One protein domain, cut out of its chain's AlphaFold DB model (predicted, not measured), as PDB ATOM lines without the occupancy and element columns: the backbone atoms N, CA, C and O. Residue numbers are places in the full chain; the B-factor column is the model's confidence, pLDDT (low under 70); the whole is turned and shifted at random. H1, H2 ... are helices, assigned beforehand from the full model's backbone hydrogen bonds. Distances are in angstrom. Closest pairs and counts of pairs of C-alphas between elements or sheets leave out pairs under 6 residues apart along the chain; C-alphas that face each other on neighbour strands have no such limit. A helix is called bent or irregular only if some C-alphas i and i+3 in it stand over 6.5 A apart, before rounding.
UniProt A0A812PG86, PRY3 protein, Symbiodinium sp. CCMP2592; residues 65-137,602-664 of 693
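Overview. This is residues 65 to 137 and 602 to 664 of the 693 residues of the protein "PRY3 protein" of Symbiodinium sp. CCMP2592 (UniProt A0A812PG86). A helical hairpin, H1 and H2, is crossed by H5, with the short H3 and H4 packed on H2; H6 and H7 cross each other as an X, and the last part of H6 reaches H4 and H1. Residues 647 to 664 stick out as a tail. The printed part has 136 residues with eight named helices, H1 to H8 in chain order, and no named strand: all helix. It is elongated, spanning 61 by 37 by 32 A, and only just loose, close to compact, with a radius of gyration of the C-alphas of 17.5 A.

Along the chain. H2, residues 92 to 111, is 28.2 A long from C-alpha 92 at (-26.220, 1.892, -17.709). H1, residues 69 to 86, is 25.8 A long. H3 is residues 116 to 119, H4 122 to 125, and H5 128 to 136. H6, residues 603 to 622, is 26.4 A long and irregular, with C-alphas 608 and 611 8.3 A apart and a kink of 70 degrees near residue 610. H7, residues 632 to 650, is 26.4 A long and ends with C-alpha 650 at (7.311, 4.970, 2.186). H8 is residues 656 to 659.

Arrangement. H2 touches H1 as a hairpin at a shallow tilt of 20 degrees, opposite ways, closest at C-alphas 94 and 84, 5.4 A. H2 touches H5 at a steep tilt of 56 degrees, closest at C-alphas 102 and 128, 5.2 A. H6 and H7 touch, about perpendicular at 83 degrees, closest at C-alphas 612 and 642, 5.6 A. H6 touches H4, closest at C-alphas 619 and 122, 5.2 A. H2 and H7 are apart. Every O i to N i+4 pair is within hydrogen-bond range in H1, H2, H5 and H7, and 13 of 16 in H6; H3, H4 and H8 are too short for one.

Size, cuts and confidence. C-alphas 86 and 663 are farthest apart, 62.3 A. Residues 138 to 601 are cut out, with 23.8 A between C-alphas 137 and 602. Of the links printed whole, none is long. Residues 602 to 603 and 652 to 664 have pLDDT under 70.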
ATOM      1  N   LYS A  65     -28.036  -4.882   8.250       91.31
ATOM      2  CA  LYS A  65     -27.397  -4.007   9.247       91.31
ATOM      3  C   LYS A  65     -27.191  -4.683  10.606       91.31
ATOM      4  O   LYS A  65     -26.375  -4.208  11.390       91.31
ATOM      5  N   CYS A  66     -27.903  -5.776  10.888       91.31
ATOM      6  CA  CYS A  66     -27.717  -6.571  12.100       91.31
ATOM      7  C   CYS A  66     -26.600  -7.617  11.966       91.31
ATOM      8  O   CYS A  66     -26.247  -8.257  12.956       91.31
ATOM      9  N   ALA A  67     -26.054  -7.836  10.765       93.25
ATOM     10  CA  ALA A  67     -24.952  -8.767  10.579       93.25
ATOM     11  C   ALA A  67     -23.643  -8.199  11.164       93.25
ATOM     12  O   ALA A  67     -23.427  -6.990  11.137       93.25
ATOM     13  N   PRO A  68     -22.728  -9.045  11.658       93.50
ATOM     14  CA  PRO A  68     -21.367  -8.639  11.991       93.50
ATOM     15  C   PRO A  68     -20.653  -7.926  10.825       93.50
ATOM     16  O   PRO A  68     -20.894  -8.277   9.667       93.50
ATOM     17  N   PRO A  69     -19.747  -6.963  11.080       92.12
ATOM     18  CA  PRO A  69     -19.176  -6.119  10.025       92.12
ATOM     19  C   PRO A  69     -18.451  -6.892   8.917       92.12
ATOM     20  O   PRO A  69     -18.553  -6.534   7.744       92.12
ATOM     21  N   GLY A  70     -17.765  -7.987   9.252       92.81
ATOM     22  CA  GLY A  70     -17.136  -8.832   8.243       92.81
ATOM     23  C   GLY A  70     -18.146  -9.551   7.345       92.81
ATOM     24  O   GLY A  70     -17.898  -9.716   6.154       92.81
ATOM     25  N   ILE A  71     -19.306  -9.944   7.880       96.25
ATOM     26  CA  ILE A  71     -20.415 -10.499   7.086       96.25
ATOM     27  C   ILE A  71     -21.055  -9.417   6.215       96.25
ATOM     28  O   ILE A  71     -21.373  -9.688   5.059       96.25
ATOM     29  N   GLN A  72     -21.196  -8.192   6.727       95.12
ATOM     30  CA  GLN A  72     -21.707  -7.057   5.949       95.12
ATOM     31  C   GLN A  72     -20.843  -6.777   4.709       95.12
ATOM     32  O   GLN A  72     -21.380  -6.565   3.625       95.12
ATOM     33  N   ILE A  73     -19.512  -6.840   4.841       95.25
ATOM     34  CA  ILE A  73     -18.584  -6.708   3.705       95.25
ATOM     35  C   ILE A  73     -18.837  -7.807   2.663       95.25
ATOM     36  O   ILE A  73     -18.979  -7.502   1.482       95.25
ATOM     37  N   CYS A  74     -18.953  -9.065   3.096       96.56
ATOM     38  CA  CYS A  74     -19.250 -10.193   2.208       96.56
ATOM     39  C   CYS A  74     -20.597 -10.024   1.478       96.56
ATOM     40  O   CYS A  74     -20.677 -10.189   0.263       96.56
ATOM     41  N   GLN A  75     -21.649  -9.609   2.191       96.31
ATOM     42  CA  GLN A  75     -22.964  -9.332   1.603       96.31
ATOM     43  C   GLN A  75     -22.915  -8.204   0.564       96.31
ATOM     44  O   GLN A  75     -23.512  -8.336  -0.502       96.31
ATOM     45  N   ALA A  76     -22.172  -7.127   0.838       96.06
ATOM     46  CA  ALA A  76     -21.994  -6.032  -0.111       96.06
ATOM     47  C   ALA A  76     -21.275  -6.497  -1.385       96.06
ATOM     48  O   ALA A  76     -21.716  -6.180  -2.488       96.06
ATOM     49  N   CYS A  77     -20.199  -7.280  -1.252       97.44
ATOM     50  CA  CYS A  77     -19.490  -7.855  -2.397       97.44
ATOM     51  C   CYS A  77     -20.388  -8.784  -3.226       97.44
ATOM     52  O   CYS A  77     -20.374  -8.684  -4.451       97.44
ATOM     53  N   ASN A  78     -21.219  -9.612  -2.585       97.12
ATOM     54  CA  ASN A  78     -22.186 -10.463  -3.285       97.12
ATOM     55  C   ASN A  78     -23.220  -9.637  -4.064       97.12
ATOM     56  O   ASN A  78     -23.442  -9.906  -5.241       97.12
ATOM     57  N   ALA A  79     -23.790  -8.594  -3.453       96.62
ATOM     58  CA  ALA A  79     -24.756  -7.721  -4.124       96.62
ATOM     59  C   ALA A  79     -24.143  -7.010  -5.346       96.62
ATOM     60  O   ALA A  79     -24.789  -6.883  -6.385       96.62
ATOM     61  N   ILE A  80     -22.881  -6.577  -5.241       97.31
ATOM     62  CA  ILE A  80     -22.142  -5.968  -6.355       97.31
ATOM     63  C   ILE A  80     -21.874  -7.000  -7.455       97.31
ATOM     64  O   ILE A  80     -22.095  -6.701  -8.624       97.31
ATOM     65  N   PHE A  81     -21.441  -8.214  -7.102       97.44
ATOM     66  CA  PHE A  81     -21.223  -9.298  -8.061       97.44
ATOM     67  C   PHE A  81     -22.497  -9.646  -8.838       97.44
ATOM     68  O   PHE A  81     -22.476  -9.670 -10.070       97.44
ATOM     69  N   GLU A  82     -23.612  -9.870  -8.141       96.88
ATOM     70  CA  GLU A  82     -24.917 -10.137  -8.756       96.88
ATOM     71  C   GLU A  82     -25.325  -8.987  -9.680       96.88
ATOM     72  O   GLU A  82     -25.725  -9.202 -10.824       96.88
ATOM     73  N   GLY A  83     -25.157  -7.748  -9.217       96.62
ATOM     74  CA  GLY A  83     -25.442  -6.552  -9.993       96.62
ATOM     75  C   GLY A  83     -24.635  -6.449 -11.288       96.62
ATOM     76  O   GLY A  83     -25.209  -6.227 -12.355       96.62
ATOM     77  N   LEU A  84     -23.317  -6.643 -11.204       96.62
ATOM     78  CA  LEU A  84     -22.411  -6.567 -12.349       96.62
ATOM     79  C   LEU A  84     -22.652  -7.705 -13.347       96.62
ATOM     80  O   LEU A  84     -22.655  -7.447 -14.548       96.62
ATOM     81  N   THR A  85     -22.888  -8.932 -12.875       96.19
ATOM     82  CA  THR A  85     -23.053 -10.120 -13.736       96.19
ATOM     83  C   THR A  85     -24.426 -10.230 -14.390       96.19
ATOM     84  O   THR A  85     -24.533 -10.777 -15.485       96.19
ATOM     85  N   THR A  86     -25.476  -9.708 -13.755       96.31
ATOM     86  CA  THR A  86     -26.826  -9.665 -14.347       96.31
ATOM     87  C   THR A  86     -27.015  -8.484 -15.295       96.31
ATOM     88  O   THR A  86     -27.876  -8.521 -16.176       96.31
ATOM     89  N   SER A  87     -26.209  -7.431 -15.146       95.06
ATOM     90  CA  SER A  87     -26.162  -6.321 -16.093       95.06
ATOM     91  C   SER A  87     -25.315  -6.678 -17.319       95.06
ATOM     92  O   SER A  87     -24.218  -7.206 -17.186       95.06
ATOM     93  N   GLY A  88     -25.796  -6.358 -18.525       92.88
ATOM     94  CA  GLY A  88     -24.957  -6.464 -19.722       92.88
ATOM     95  C   GLY A  88     -23.748  -5.534 -19.607       92.88
ATOM     96  O   GLY A  88     -23.905  -4.384 -19.185       92.88
ATOM     97  N   GLU A  89     -22.558  -6.015 -19.966       94.88
ATOM     98  CA  GLU A  89     -21.334  -5.210 -19.950       94.88
ATOM     99  C   GLU A  89     -21.526  -3.921 -20.772       94.88
ATOM    100  O   GLU A  89     -22.121  -3.932 -21.852       94.88
ATOM    101  N   GLY A  90     -21.105  -2.781 -20.217       94.56
ATOM    102  CA  GLY A  90     -21.303  -1.459 -20.824       94.56
ATOM    103  C   GLY A  90     -22.725  -0.882 -20.724       94.56
ATOM    104  O   GLY A  90     -22.957   0.240 -21.174       94.56
ATOM    105  N   SER A  91     -23.686  -1.597 -20.128       97.12
ATOM    106  CA  SER A  91     -25.027  -1.052 -19.876       97.12
ATOM    107  C   SER A  91     -25.028   0.014 -18.774       97.12
ATOM    108  O   SER A  91     -24.192   0.004 -17.871       97.12
ATOM    109  N   GLU A  92     -26.036   0.895 -18.777       96.94
ATOM    110  CA  GLU A  92     -26.220   1.892 -17.709       96.94
ATOM    111  C   GLU A  92     -26.317   1.230 -16.322       96.94
ATOM    112  O   GLU A  92     -25.778   1.736 -15.340       96.94
ATOM    113  N   ALA A  93     -26.968   0.064 -16.237       95.94
ATOM    114  CA  ALA A  93     -27.065  -0.700 -14.997       95.94
ATOM    115  C   ALA A  93     -25.687  -1.162 -14.497       95.94
ATOM    116  O   ALA A  93     -25.410  -1.030 -13.306       95.94
ATOM    117  N   HIS A  94     -24.822  -1.626 -15.401       96.31
ATOM    118  CA  HIS A  94     -23.452  -2.025 -15.085       96.31
ATOM    119  C   HIS A  94     -22.640  -0.835 -14.553       96.31
ATOM    120  O   HIS A  94     -22.065  -0.901 -13.466       96.31
ATOM    121  N   THR A  95     -22.705   0.315 -15.236       96.94
ATOM    122  CA  THR A  95     -22.045   1.556 -14.797       96.94
ATOM    123  C   THR A  95     -22.539   2.032 -13.426       96.94
ATOM    124  O   THR A  95     -21.750   2.544 -12.626       96.94
ATOM    125  N   ARG A  96     -23.827   1.847 -13.099       96.06
ATOM    126  CA  ARG A  96     -24.356   2.160 -11.757       96.06
ATOM    127  C   ARG A  96     -23.744   1.275 -10.673       96.06
ATOM    128  O   ARG A  96     -23.446   1.785  -9.592       96.06
ATOM    129  N   TRP A  97     -23.523  -0.010 -10.942       96.56
ATOM    130  CA  TRP A  97     -22.864  -0.910  -9.991       96.56
ATOM    131  C   TRP A  97     -21.378  -0.590  -9.818       96.56
ATOM    132  O   TRP A  97     -20.925  -0.505  -8.678       96.56
ATOM    133  N   GLN A  98     -20.658  -0.271 -10.896       97.00
ATOM    134  CA  GLN A  98     -19.277   0.232 -10.821       97.00
ATOM    135  C   GLN A  98     -19.191   1.530 -10.000       97.00
ATOM    136  O   GLN A  98     -18.374   1.659  -9.090       97.00
ATOM    137  N   THR A  99     -20.106   2.475 -10.246       96.12
ATOM    138  CA  THR A  99     -20.203   3.727  -9.472       96.12
ATOM    139  C   THR A  99     -20.497   3.454  -7.994       96.12
ATOM    140  O   THR A  99     -19.956   4.119  -7.110       96.12
ATOM    141  N   THR A 100     -21.343   2.463  -7.710       95.38
ATOM    142  CA  THR A 100     -21.670   2.044  -6.342       95.38
ATOM    143  C   THR A 100     -20.447   1.459  -5.640       95.38
ATOM    144  O   THR A 100     -20.163   1.864  -4.513       95.38
ATOM    145  N   LEU A 101     -19.703   0.570  -6.306       96.12
ATOM    146  CA  LEU A 101     -18.461  -0.004  -5.792       96.12
ATOM    147  C   LEU A 101     -17.432   1.092  -5.486       96.12
ATOM    148  O   LEU A 101     -16.936   1.151  -4.363       96.12
ATOM    149  N   ARG A 102     -17.201   2.024  -6.421       96.56
ATOM    150  CA  ARG A 102     -16.311   3.177  -6.210       96.56
ATOM    151  C   ARG A 102     -16.697   3.993  -4.984       96.56
ATOM    152  O   ARG A 102     -15.862   4.241  -4.122       96.56
ATOM    153  N   ARG A 103     -17.981   4.344  -4.859       94.69
ATOM    154  CA  ARG A 103     -18.494   5.101  -3.708       94.69
ATOM    155  C   ARG A 103     -18.252   4.366  -2.387       94.69
ATOM    156  O   ARG A 103     -17.932   5.010  -1.392       94.69
ATOM    157  N   ILE A 104     -18.416   3.042  -2.362       93.50
ATOM    158  CA  ILE A 104     -18.138   2.223  -1.174       93.50
ATOM    159  C   ILE A 104     -16.642   2.250  -0.847       93.50
ATOM    160  O   ILE A 104     -16.298   2.463   0.312       93.50
ATOM    161  N   CYS A 105     -15.760   2.094  -1.839       94.50
ATOM    162  CA  CYS A 105     -14.309   2.168  -1.649       94.50
ATOM    163  C   CYS A 105     -13.860   3.539  -1.126       94.50
ATOM    164  O   CYS A 105     -13.114   3.613  -0.151       94.50
ATOM    165  N   ASP A 106     -14.337   4.629  -1.729       93.50
ATOM    166  CA  ASP A 106     -14.009   5.992  -1.298       93.50
ATOM    167  C   ASP A 106     -14.453   6.224   0.145       93.50
ATOM    168  O   ASP A 106     -13.676   6.682   0.987       93.50
ATOM    169  N   LYS A 107     -15.677   5.800   0.469       90.00
ATOM    170  CA  LYS A 107     -16.206   5.938   1.819       90.00
ATOM    171  C   LYS A 107     -15.470   5.059   2.832       90.00
ATOM    172  O   LYS A 107     -15.191   5.511   3.940       90.00
ATOM    173  N   ALA A 108     -15.113   3.831   2.463       90.56
ATOM    174  CA  ALA A 108     -14.322   2.945   3.308       90.56
ATOM    175  C   ALA A 108     -12.935   3.532   3.599       90.56
ATOM    176  O   ALA A 108     -12.470   3.427   4.730       90.56
ATOM    177  N   LYS A 109     -12.299   4.208   2.633       89.75
ATOM    178  CA  LYS A 109     -11.032   4.928   2.845       89.75
ATOM    179  C   LYS A 109     -11.199   6.098   3.814       89.75
ATOM    180  O   LYS A 109     -10.375   6.238   4.718       89.75
ATOM    181  N   GLU A 110     -12.265   6.889   3.692       89.44
ATOM    182  CA  GLU A 110     -12.583   7.961   4.651       89.44
ATOM    183  C   GLU A 110     -12.813   7.415   6.071       89.44
ATOM    184  O   GLU A 110     -12.252   7.918   7.048       89.44
ATOM    185  N   ASP A 111     -13.619   6.359   6.182       86.88
ATOM    186  CA  ASP A 111     -14.050   5.786   7.458       86.88
ATOM    187  C   ASP A 111     -13.014   4.826   8.065       86.88
ATOM    188  O   ASP A 111     -13.096   4.508   9.252       86.88
ATOM    189  N   SER A 112     -11.999   4.403   7.301       82.38
ATOM    190  CA  SER A 112     -10.907   3.526   7.757       82.38
ATOM    191  C   SER A 112     -10.154   4.088   8.965       82.38
ATOM    192  O   SER A 112      -9.597   3.338   9.763       82.38
ATOM    193  N   GLN A 113     -10.194   5.408   9.159       81.94
ATOM    194  CA  GLN A 113      -9.648   6.084  10.339       81.94
ATOM    195  C   GLN A 113     -10.404   5.747  11.636       81.94
ATOM    196  O   GLN A 113      -9.914   6.030  12.728       81.94
ATOM    197  N   ARG A 114     -11.610   5.176  11.531       83.88
ATOM    198  CA  ARG A 114     -12.519   4.871  12.646       83.88
ATOM    199  C   ARG A 114     -12.846   3.381  12.777       83.88
ATOM    200  O   ARG A 114     -13.504   3.008  13.744       83.88
ATOM    201  N   SER A 115     -12.435   2.542  11.824       84.25
ATOM    202  CA  SER A 115     -12.759   1.113  11.804       84.25
ATOM    203  C   SER A 115     -11.618   0.271  11.255       84.25
ATOM    204  O   SER A 115     -11.330   0.309  10.058       84.25
ATOM    205  N   ASP A 116     -11.042  -0.571  12.113       84.88
ATOM    206  CA  ASP A 116     -10.019  -1.530  11.697       84.88
ATOM    207  C   ASP A 116     -10.575  -2.581  10.727       84.88
ATOM    208  O   ASP A 116      -9.877  -2.995   9.804       84.88
ATOM    209  N   VAL A 117     -11.852  -2.961  10.862       85.31
ATOM    210  CA  VAL A 117     -12.483  -3.937   9.959       85.31
ATOM    211  C   VAL A 117     -12.580  -3.387   8.536       85.31
ATOM    212  O   VAL A 117     -12.188  -4.075   7.598       85.31
ATOM    213  N   LEU A 118     -13.048  -2.146   8.355       87.06
ATOM    214  CA  LEU A 118     -13.094  -1.521   7.026       87.06
ATOM    215  C   LEU A 118     -11.700  -1.285   6.460       87.06
ATOM    216  O   LEU A 118     -11.454  -1.559   5.286       87.06
ATOM    217  N   LYS A 119     -10.788  -0.805   7.303       88.38
ATOM    218  CA  LYS A 119      -9.405  -0.528   6.928       88.38
ATOM    219  C   LYS A 119      -8.678  -1.765   6.401       88.38
ATOM    220  O   LYS A 119      -7.881  -1.643   5.480       88.38
ATOM    221  N   LEU A 120      -8.960  -2.937   6.969       90.19
ATOM    222  CA  LEU A 120      -8.384  -4.221   6.560       90.19
ATOM    223  C   LEU A 120      -9.259  -4.993   5.555       90.19
ATOM    224  O   LEU A 120      -8.923  -6.115   5.183       90.19
ATOM    225  N   SER A 121     -10.382  -4.420   5.117       92.94
ATOM    226  CA  SER A 121     -11.262  -5.022   4.112       92.94
ATOM    227  C   SER A 121     -10.782  -4.749   2.686       92.94
ATOM    228  O   SER A 121      -9.962  -3.860   2.452       92.94
ATOM    229  N   VAL A 122     -11.364  -5.446   1.704       95.62
ATOM    230  CA  VAL A 122     -11.101  -5.181   0.278       95.62
ATOM    231  C   VAL A 122     -11.364  -3.720  -0.097       95.62
ATOM    232  O   VAL A 122     -10.564  -3.135  -0.815       95.62
ATOM    233  N   PHE A 123     -12.406  -3.096   0.461       95.62
ATOM    234  CA  PHE A 123     -12.755  -1.699   0.177       95.62
ATOM    235  C   PHE A 123     -11.727  -0.697   0.725       95.62
ATOM    236  O   PHE A 123     -11.590   0.399   0.188       95.62
ATOM    237  N   GLY A 124     -11.017  -1.063   1.798       93.06
ATOM    238  CA  GLY A 124      -9.951  -0.245   2.379       93.06
ATOM    239  C   GLY A 124      -8.587  -0.464   1.721       93.06
ATOM    240  O   GLY A 124      -7.777   0.460   1.680       93.06
ATOM    241  N   LEU A 125      -8.336  -1.668   1.196       93.69
ATOM    242  CA  LEU A 125      -7.015  -2.088   0.715       93.69
ATOM    243  C   LEU A 125      -6.852  -2.066  -0.812       93.69
ATOM    244  O   LEU A 125      -5.721  -2.090  -1.296       93.69
ATOM    245  N   MET A 126      -7.942  -2.049  -1.581       96.38
ATOM    246  CA  MET A 126      -7.921  -2.170  -3.043       96.38
ATOM    247  C   MET A 126      -8.674  -1.015  -3.719       96.38
ATOM    248  O   MET A 126      -9.492  -0.330  -3.104       96.38
ATOM    249  N   SER A 127      -8.386  -0.775  -5.002       96.69
ATOM    250  CA  SER A 127      -9.226   0.101  -5.830       96.69
ATOM    251  C   SER A 127     -10.485  -0.634  -6.300       96.69
ATOM    252  O   SER A 127     -10.512  -1.866  -6.316       96.69
ATOM    253  N   ASP A 128     -11.516   0.111  -6.696       97.56
ATOM    254  CA  ASP A 128     -12.746  -0.444  -7.265       97.56
ATOM    255  C   ASP A 128     -12.470  -1.328  -8.485       97.56
ATOM    256  O   ASP A 128     -13.015  -2.425  -8.558       97.56
ATOM    257  N   GLU A 129     -11.545  -0.939  -9.365       97.56
ATOM    258  CA  GLU A 129     -11.211  -1.724 -10.560       97.56
ATOM    259  C   GLU A 129     -10.574  -3.076 -10.209       97.56
ATOM    260  O   GLU A 129     -10.849  -4.090 -10.849       97.56
ATOM    261  N   ASN A 130      -9.735  -3.117  -9.168       97.44
ATOM    262  CA  ASN A 130      -9.123  -4.365  -8.712       97.44
ATOM    263  C   ASN A 130     -10.159  -5.300  -8.078       97.44
ATOM    264  O   ASN A 130     -10.127  -6.507  -8.314       97.44
ATOM    265  N   ILE A 131     -11.090  -4.751  -7.291       97.94
ATOM    266  CA  ILE A 131     -12.174  -5.535  -6.684       97.94
ATOM    267  C   ILE A 131     -13.089  -6.085  -7.778       97.94
ATOM    268  O   ILE A 131     -13.379  -7.279  -7.776       97.94
ATOM    269  N   GLU A 132     -13.496  -5.252  -8.735       97.69
ATOM    270  CA  GLU A 132     -14.297  -5.661  -9.889       97.69
ATOM    271  C   GLU A 132     -13.614  -6.778 -10.684       97.69
ATOM    272  O   GLU A 132     -14.248  -7.795 -10.968       97.69
ATOM    273  N   LYS A 133     -12.308  -6.652 -10.958       96.75
ATOM    274  CA  LYS A 133     -11.515  -7.692 -11.629       96.75
ATOM    275  C   LYS A 133     -11.614  -9.040 -10.910       96.75
ATOM    276  O   LYS A 133     -11.840 -10.060 -11.560       96.75
ATOM    277  N   PHE A 134     -11.464  -9.069  -9.583       97.44
ATOM    278  CA  PHE A 134     -11.565 -10.319  -8.825       97.44
ATOM    279  C   PHE A 134     -13.003 -10.844  -8.734       97.44
ATOM    280  O   PHE A 134     -13.206 -12.051  -8.876       97.44
ATOM    281  N   LEU A 135     -14.002  -9.970  -8.564       97.50
ATOM    282  CA  LEU A 135     -15.419 -10.356  -8.567       97.50
ATOM    283  C   LEU A 135     -15.826 -10.977  -9.909       97.50
ATOM    284  O   LEU A 135     -16.524 -11.982  -9.945       97.50
ATOM    285  N   LEU A 136     -15.378 -10.416 -11.028       96.12
ATOM    286  CA  LEU A 136     -15.753 -10.903 -12.354       96.12
ATOM    287  C   LEU A 136     -14.877 -12.055 -12.860       96.12
ATOM    288  O   LEU A 136     -15.185 -12.595 -13.924       96.12
ATOM    289  N   SER A 137     -13.851 -12.457 -12.103       94.19
ATOM    290  CA  SER A 137     -12.958 -13.564 -12.454       94.19
ATOM    291  C   SER A 137     -13.694 -14.903 -12.590       94.19
ATOM    292  O   SER A 137     -14.675 -15.178 -11.891       94.19
ATOM    293  N   GLY A 602       9.207 -14.412  -9.548       64.69
ATOM    294  CA  GLY A 602      10.558 -14.539  -8.985       64.69
ATOM    295  C   GLY A 602      10.593 -14.476  -7.453       64.69
ATOM    296  O   GLY A 602      10.239 -13.446  -6.878       64.69
ATOM    297  N   CYS A 603      11.036 -15.570  -6.808       65.88
ATOM    298  CA  CYS A 603      10.988 -15.809  -5.354       65.88
ATOM    299  C   CYS A 603      11.282 -14.568  -4.504       65.88
ATOM    300  O   CYS A 603      10.629 -14.305  -3.498       65.88
ATOM    301  N   ASN A 604      12.304 -13.819  -4.916       78.69
ATOM    302  CA  ASN A 604      12.857 -12.703  -4.165       78.69
ATOM    303  C   ASN A 604      11.864 -11.551  -4.002       78.69
ATOM    304  O   ASN A 604      11.931 -10.821  -3.015       78.69
ATOM    305  N   GLU A 605      10.953 -11.373  -4.957       80.56
ATOM    306  CA  GLU A 605      10.014 -10.265  -4.916       80.56
ATOM    307  C   GLU A 605       8.826 -10.540  -3.997       80.56
ATOM    308  O   GLU A 605       8.483  -9.684  -3.183       80.56
ATOM    309  N   ILE A 606       8.245 -11.741  -4.052       81.25
ATOM    310  CA  ILE A 606       7.157 -12.119  -3.139       81.25
ATOM    311  C   ILE A 606       7.624 -12.009  -1.693       81.25
ATOM    312  O   ILE A 606       6.905 -11.466  -0.864       81.25
ATOM    313  N   VAL A 607       8.848 -12.457  -1.397       85.81
ATOM    314  CA  VAL A 607       9.421 -12.387  -0.045       85.81
ATOM    315  C   VAL A 607       9.451 -10.948   0.486       85.81
ATOM    316  O   VAL A 607       9.240 -10.749   1.679       85.81
ATOM    317  N   LYS A 608       9.637  -9.936  -0.376       89.69
ATOM    318  CA  LYS A 608       9.603  -8.522   0.034       89.69
ATOM    319  C   LYS A 608       8.203  -8.071   0.474       89.69
ATOM    320  O   LYS A 608       8.101  -7.272   1.399       89.69
ATOM    321  N   TYR A 609       7.149  -8.580  -0.167       91.38
ATOM    322  CA  TYR A 609       5.761  -8.127   0.015       91.38
ATOM    323  C   TYR A 609       4.839  -9.175   0.660       91.38
ATOM    324  O   TYR A 609       3.620  -8.999   0.665       91.38
ATOM    325  N   VAL A 610       5.396 -10.267   1.195       89.19
ATOM    326  CA  VAL A 610       4.635 -11.462   1.595       89.19
ATOM    327  C   VAL A 610       3.529 -11.149   2.603       89.19
ATOM    328  O   VAL A 610       2.415 -11.646   2.455       89.19
ATOM    329  N   ASP A 611       3.785 -10.284   3.586       89.19
ATOM    330  CA  ASP A 611       2.798  -9.941   4.615       89.19
ATOM    331  C   ASP A 611       1.638  -9.113   4.051       89.19
ATOM    332  O   ASP A 611       0.478  -9.354   4.393       89.19
ATOM    333  N   THR A 612       1.926  -8.182   3.138       92.19
ATOM    334  CA  THR A 612       0.905  -7.376   2.456       92.19
ATOM    335  C   THR A 612       0.071  -8.241   1.515       92.19
ATOM    336  O   THR A 612      -1.153  -8.150   1.526       92.19
ATOM    337  N   VAL A 613       0.703  -9.139   0.750       93.25
ATOM    338  CA  VAL A 613      -0.005 -10.101  -0.114       93.25
ATOM    339  C   VAL A 613      -0.897 -11.025   0.720       93.25
ATOM    340  O   VAL A 613      -2.063 -11.217   0.375       93.25
ATOM    341  N   LYS A 614      -0.408 -11.530   1.859       90.94
ATOM    342  CA  LYS A 614      -1.213 -12.316   2.812       90.94
ATOM    343  C   LYS A 614      -2.415 -11.522   3.331       90.94
ATOM    344  O   LYS A 614      -3.522 -12.054   3.366       90.94
ATOM    345  N   ALA A 615      -2.229 -10.251   3.697       92.00
ATOM    346  CA  ALA A 615      -3.318  -9.387   4.153       92.00
ATOM    347  C   ALA A 615      -4.383  -9.164   3.064       92.00
ATOM    348  O   ALA A 615      -5.575  -9.265   3.352       92.00
ATOM    349  N   LEU A 616      -3.971  -8.937   1.811       95.31
ATOM    350  CA  LEU A 616      -4.884  -8.839   0.666       95.31
ATOM    351  C   LEU A 616      -5.641 -10.155   0.432       95.31
ATOM    352  O   LEU A 616      -6.848 -10.133   0.193       95.31
ATOM    353  N   GLY A 617      -4.964 -11.299   0.568       94.75
ATOM    354  CA  GLY A 617      -5.590 -12.619   0.509       94.75
ATOM    355  C   GLY A 617      -6.669 -12.805   1.580       94.75
ATOM    356  O   GLY A 617      -7.785 -13.214   1.264       94.75
ATOM    357  N   PHE A 618      -6.386 -12.444   2.838       94.44
ATOM    358  CA  PHE A 618      -7.395 -12.467   3.905       94.44
ATOM    359  C   PHE A 618      -8.553 -11.514   3.630       94.44
ATOM    360  O   PHE A 618      -9.700 -11.889   3.863       94.44
ATOM    361  N   ALA A 619      -8.286 -10.318   3.108       96.12
ATOM    362  CA  ALA A 619      -9.331  -9.371   2.748       96.12
ATOM    363  C   ALA A 619     -10.286  -9.961   1.700       96.12
ATOM    364  O   ALA A 619     -11.497  -9.924   1.910       96.12
ATOM    365  N   LEU A 620      -9.758 -10.572   0.632       97.44
ATOM    366  CA  LEU A 620     -10.552 -11.250  -0.400       97.44
ATOM    367  C   LEU A 620     -11.389 -12.392   0.186       97.44
ATOM    368  O   LEU A 620     -12.607 -12.407   0.012       97.44
ATOM    369  N   MET A 621     -10.765 -13.294   0.953       96.44
ATOM    370  CA  MET A 621     -11.465 -14.421   1.581       96.44
ATOM    371  C   MET A 621     -12.581 -13.957   2.530       96.44
ATOM    372  O   MET A 621     -13.685 -14.504   2.508       96.44
ATOM    373  N   ASN A 622     -12.325 -12.921   3.334       96.44
ATOM    374  CA  ASN A 622     -13.319 -12.313   4.223       96.44
ATOM    375  C   ASN A 622     -14.433 -11.590   3.447       96.44
ATOM    376  O   ASN A 622     -15.572 -11.535   3.903       96.44
ATOM    377  N   ALA A 623     -14.140 -11.053   2.265       97.06
ATOM    378  CA  ALA A 623     -15.136 -10.461   1.376       97.06
ATOM    379  C   ALA A 623     -15.968 -11.508   0.615       97.06
ATOM    380  O   ALA A 623     -16.831 -11.143  -0.177       97.06
ATOM    381  N   GLY A 624     -15.724 -12.805   0.838       96.88
ATOM    382  CA  GLY A 624     -16.383 -13.877   0.096       96.88
ATOM    383  C   GLY A 624     -15.861 -14.039  -1.331       96.88
ATOM    384  O   GLY A 624     -16.456 -14.791  -2.098       96.88
ATOM    385  N   ILE A 625     -14.765 -13.362  -1.689       97.31
ATOM    386  CA  ILE A 625     -14.158 -13.387  -3.021       97.31
ATOM    387  C   ILE A 625     -13.124 -14.511  -3.068       97.31
ATOM    388  O   ILE A 625     -12.216 -14.574  -2.239       97.31
ATOM    389  N   ARG A 626     -13.265 -15.405  -4.049       93.81
ATOM    390  CA  ARG A 626     -12.393 -16.572  -4.222       93.81
ATOM    391  C   ARG A 626     -11.428 -16.307  -5.365       93.81
ATOM    392  O   ARG A 626     -11.861 -15.922  -6.446       93.81
ATOM    393  N   VAL A 627     -10.142 -16.529  -5.119       93.25
ATOM    394  CA  VAL A 627      -9.064 -16.253  -6.074       93.25
ATOM    395  C   VAL A 627      -8.115 -17.437  -6.077       93.25
ATOM    396  O   VAL A 627      -7.668 -17.852  -5.013       93.25
ATOM    397  N   ASN A 628      -7.802 -17.982  -7.254       91.75
ATOM    398  CA  ASN A 628      -6.792 -19.025  -7.363       91.75
ATOM    399  C   ASN A 628      -5.387 -18.419  -7.234       91.75
ATOM    400  O   ASN A 628      -4.915 -17.749  -8.157       91.75
ATOM    401  N   MET A 629      -4.723 -18.650  -6.105       88.88
ATOM    402  CA  MET A 629      -3.385 -18.125  -5.820       88.88
ATOM    403  C   MET A 629      -2.273 -18.866  -6.575       88.88
ATOM    404  O   MET A 629      -1.137 -18.395  -6.589       88.88
ATOM    405  N   ASP A 630      -2.598 -19.974  -7.247       83.94
ATOM    406  CA  ASP A 630      -1.683 -20.682  -8.147       83.94
ATOM    407  C   ASP A 630      -1.583 -20.017  -9.521       83.94
ATOM    408  O   ASP A 630      -0.627 -20.240 -10.265       83.94
ATOM    409  N   ARG A 631      -2.563 -19.177  -9.881       86.56
ATOM    410  CA  ARG A 631      -2.533 -18.448 -11.146       86.56
ATOM    411  C   ARG A 631      -1.568 -17.278 -11.049       86.56
ATOM    412  O   ARG A 631      -1.772 -16.347 -10.266       86.56
ATOM    413  N   LYS A 632      -0.572 -17.285 -11.933       87.88
ATOM    414  CA  LYS A 632       0.429 -16.224 -12.056       87.88
ATOM    415  C   LYS A 632      -0.199 -14.826 -12.135       87.88
ATOM    416  O   LYS A 632       0.182 -13.963 -11.354       87.88
ATOM    417  N   ASP A 633      -1.204 -14.628 -12.986       90.69
ATOM    418  CA  ASP A 633      -1.855 -13.320 -13.176       90.69
ATOM    419  C   ASP A 633      -2.521 -12.786 -11.897       90.69
ATOM    420  O   ASP A 633      -2.492 -11.582 -11.620       90.69
ATOM    421  N   ASN A 634      -3.113 -13.678 -11.096       92.44
ATOM    422  CA  ASN A 634      -3.726 -13.314  -9.819       92.44
ATOM    423  C   ASN A 634      -2.647 -12.851  -8.834       92.44
ATOM    424  O   ASN A 634      -2.781 -11.792  -8.216       92.44
ATOM    425  N   LEU A 635      -1.548 -13.602  -8.735       91.56
ATOM    426  CA  LEU A 635      -0.425 -13.275  -7.862       91.56
ATOM    427  C   LEU A 635       0.294 -11.985  -8.290       91.56
ATOM    428  O   LEU A 635       0.603 -11.152  -7.442       91.56
ATOM    429  N   GLU A 636       0.505 -11.771  -9.589       93.00
ATOM    430  CA  GLU A 636       1.072 -10.527 -10.125       93.00
ATOM    431  C   GLU A 636       0.184  -9.318  -9.813       93.00
ATOM    432  O   GLU A 636       0.692  -8.278  -9.392       93.00
ATOM    433  N   THR A 637      -1.141  -9.472  -9.922       95.12
ATOM    434  CA  THR A 637      -2.102  -8.421  -9.547       95.12
ATOM    435  C   THR A 637      -1.992  -8.081  -8.057       95.12
ATOM    436  O   THR A 637      -1.917  -6.910  -7.689       95.12
ATOM    437  N   LEU A 638      -1.935  -9.090  -7.183       95.38
ATOM    438  CA  LEU A 638      -1.784  -8.878  -5.740       95.38
ATOM    439  C   LEU A 638      -0.447  -8.220  -5.386       95.38
ATOM    440  O   LEU A 638      -0.411  -7.342  -4.525       95.38
ATOM    441  N   LEU A 639       0.640  -8.604  -6.058       94.81
ATOM    442  CA  LEU A 639       1.949  -7.978  -5.886       94.81
ATOM    443  C   LEU A 639       1.944  -6.521  -6.340       94.81
ATOM    444  O   LEU A 639       2.504  -5.674  -5.652       94.81
ATOM    445  N   GLU A 640       1.295  -6.202  -7.457       95.62
ATOM    446  CA  GLU A 640       1.164  -4.820  -7.919       95.62
ATOM    447  C   GLU A 640       0.416  -3.953  -6.896       95.62
ATOM    448  O   GLU A 640       0.866  -2.851  -6.574       95.62
ATOM    449  N   ILE A 641      -0.690  -4.461  -6.340       95.38
ATOM    450  CA  ILE A 641      -1.432  -3.778  -5.272       95.38
ATOM    451  C   ILE A 641      -0.534  -3.606  -4.040       95.38
ATOM    452  O   ILE A 641      -0.433  -2.503  -3.505       95.38
ATOM    453  N   ALA A 642       0.167  -4.663  -3.622       94.75
ATOM    454  CA  ALA A 642       1.052  -4.627  -2.462       94.75
ATOM    455  C   ALA A 642       2.197  -3.610  -2.616       94.75
ATOM    456  O   ALA A 642       2.479  -2.876  -1.669       94.75
ATOM    457  N   ARG A 643       2.805  -3.515  -3.809       94.12
ATOM    458  CA  ARG A 643       3.812  -2.493  -4.140       94.12
ATOM    459  C   ARG A 643       3.240  -1.090  -3.956       94.12
ATOM    460  O   ARG A 643       3.808  -0.301  -3.213       94.12
ATOM    461  N   LYS A 644       2.076  -0.802  -4.553       93.19
ATOM    462  CA  LYS A 644       1.429   0.521  -4.459       93.19
ATOM    463  C   LYS A 644       1.112   0.913  -3.016       93.19
ATOM    464  O   LYS A 644       1.304   2.070  -2.652       93.19
ATOM    465  N   VAL A 645       0.647  -0.035  -2.200       89.38
ATOM    466  CA  VAL A 645       0.367   0.196  -0.773       89.38
ATOM    467  C   VAL A 645       1.657   0.505  -0.010       89.38
ATOM    468  O   VAL A 645       1.707   1.482   0.731       89.38
ATOM    469  N   GLN A 646       2.721  -0.275  -0.221       86.94
ATOM    470  CA  GLN A 646       3.989  -0.054   0.474       86.94
ATOM    471  C   GLN A 646       4.697   1.236   0.025       86.94
ATOM    472  O   GLN A 646       5.220   1.966   0.865       86.94
ATOM    473  N   ASP A 647       4.679   1.556  -1.268       87.06
ATOM    474  CA  ASP A 647       5.284   2.779  -1.807       87.06
ATOM    475  C   ASP A 647       4.547   4.040  -1.303       87.06
ATOM    476  O   ASP A 647       5.164   5.080  -1.041       87.06
ATOM    477  N   ALA A 648       3.227   3.948  -1.093       85.19
ATOM    478  CA  ALA A 648       2.442   5.009  -0.464       85.19
ATOM    479  C   ALA A 648       2.832   5.225   1.013       85.19
ATOM    480  O   ALA A 648       2.897   6.373   1.458       85.19
ATOM    481  N   ASP A 649       3.156   4.155   1.745       80.25
ATOM    482  CA  ASP A 649       3.639   4.223   3.133       80.25
ATOM    483  C   ASP A 649       5.081   4.753   3.241       80.25
ATOM    484  O   ASP A 649       5.450   5.367   4.247       80.25
ATOM    485  N   GLU A 650       5.917   4.509   2.229       80.88
ATOM    486  CA  GLU A 650       7.311   4.970   2.186       80.88
ATOM    487  C   GLU A 650       7.452   6.429   1.743       80.88
ATOM    488  O   GLU A 650       8.494   7.039   1.994       80.88
ATOM    489  N   THR A 651       6.410   7.022   1.152       72.25
ATOM    490  CA  THR A 651       6.407   8.439   0.778       72.25
ATOM    491  C   THR A 651       6.523   9.297   2.048       72.25
ATOM    492  O   THR A 651       5.575   9.361   2.838       72.25
ATOM    493  N   PRO A 652       7.663   9.979   2.290       63.16
ATOM    494  CA  PRO A 652       7.866  10.722   3.525       63.16
ATOM    495  C   PRO A 652       6.805  11.814   3.643       63.16
ATOM    496  O   PRO A 652       6.672  12.648   2.745       63.16
ATOM    497  N   CYS A 653       6.068  11.841   4.758       61.81
ATOM    498  CA  CYS A 653       5.243  12.990   5.144       61.81
ATOM    499  C   CYS A 653       6.106  14.242   4.946       61.81
ATOM    500  O   CYS A 653       7.106  14.381   5.645       61.81
ATOM    501  N   ASN A 654       5.754  15.159   4.032       61.47
ATOM    502  CA  ASN A 654       6.522  16.402   3.792       61.47
ATOM    503  C   ASN A 654       6.741  17.228   5.077       61.47
ATOM    504  O   ASN A 654       7.601  18.096   5.141       61.47
ATOM    505  N   CYS A 655       5.971  16.907   6.106       60.22
ATOM    506  CA  CYS A 655       6.091  17.270   7.504       60.22
ATOM    507  C   CYS A 655       7.501  17.028   8.065       60.22
ATOM    508  O   CYS A 655       8.002  17.900   8.759       60.22
ATOM    509  N   SER A 656       8.166  15.902   7.760       56.53
ATOM    510  CA  SER A 656       9.512  15.576   8.271       56.53
ATOM    511  C   SER A 656      10.567  16.597   7.844       56.53
ATOM    512  O   SER A 656      11.418  16.948   8.652       56.53
ATOM    513  N   LYS A 657      10.440  17.170   6.639       57.88
ATOM    514  CA  LYS A 657      11.314  18.258   6.165       57.88
ATOM    515  C   LYS A 657      11.182  19.541   6.989       57.88
ATOM    516  O   LYS A 657      12.122  20.321   7.027       57.88
ATOM    517  N   TYR A 658      10.048  19.755   7.660       60.28
ATOM    518  CA  TYR A 658       9.847  20.904   8.548       60.28
ATOM    519  C   TYR A 658      10.382  20.675   9.969       60.28
ATOM    520  O   TYR A 658      10.536  21.645  10.701       60.28
ATOM    521  N   TRP A 659      10.673  19.428  10.364       56.28
ATOM    522  CA  TRP A 659      11.266  19.115  11.673       56.28
ATOM    523  C   TRP A 659      12.798  19.210  11.674       56.28
ATOM    524  O   TRP A 659      13.398  19.319  12.739       56.28
ATOM    525  N   GLU A 660      13.432  19.170  10.499       59.12
ATOM    526  CA  GLU A 660      14.893  19.247  10.349       59.12
ATOM    527  C   GLU A 660      15.411  20.674  10.100       59.12
ATOM    528  O   GLU A 660      16.623  20.880  10.084       59.12
ATOM    529  N   ASP A 661      14.522  21.666   9.958       63.56
ATOM    530  CA  ASP A 661      14.889  23.082   9.843       63.56
ATOM    531  C   ASP A 661      14.652  23.832  11.175       63.56
ATOM    532  O   ASP A 661      13.532  24.271  11.457       63.56
ATOM    533  N   PRO A 662      15.694  24.018  12.010       57.00
ATOM    534  CA  PRO A 662      15.582  24.700  13.299       57.00
ATOM    535  C   PRO A 662      15.323  26.213  13.187       57.00
ATOM    536  O   PRO A 662      15.196  26.875  14.216       57.00
ATOM    537  N   THR A 663      15.255  26.788  11.980       63.12
ATOM    538  CA  THR A 663      15.095  28.240  11.779       63.12
ATOM    539  C   THR A 663      13.644  28.701  11.618       63.12
ATOM    540  O   THR A 663      13.381  29.902  11.545       63.12
ATOM    541  N   HIS A 664      12.674  27.783  11.611       56.03
ATOM    542  CA  HIS A 664      11.282  28.133  11.350       56.03
ATOM    543  C   HIS A 664      10.500  28.474  12.640       56.03
ATOM    544  O   HIS A 664      10.097  27.591  13.397       56.03
TER     545      HIS A 664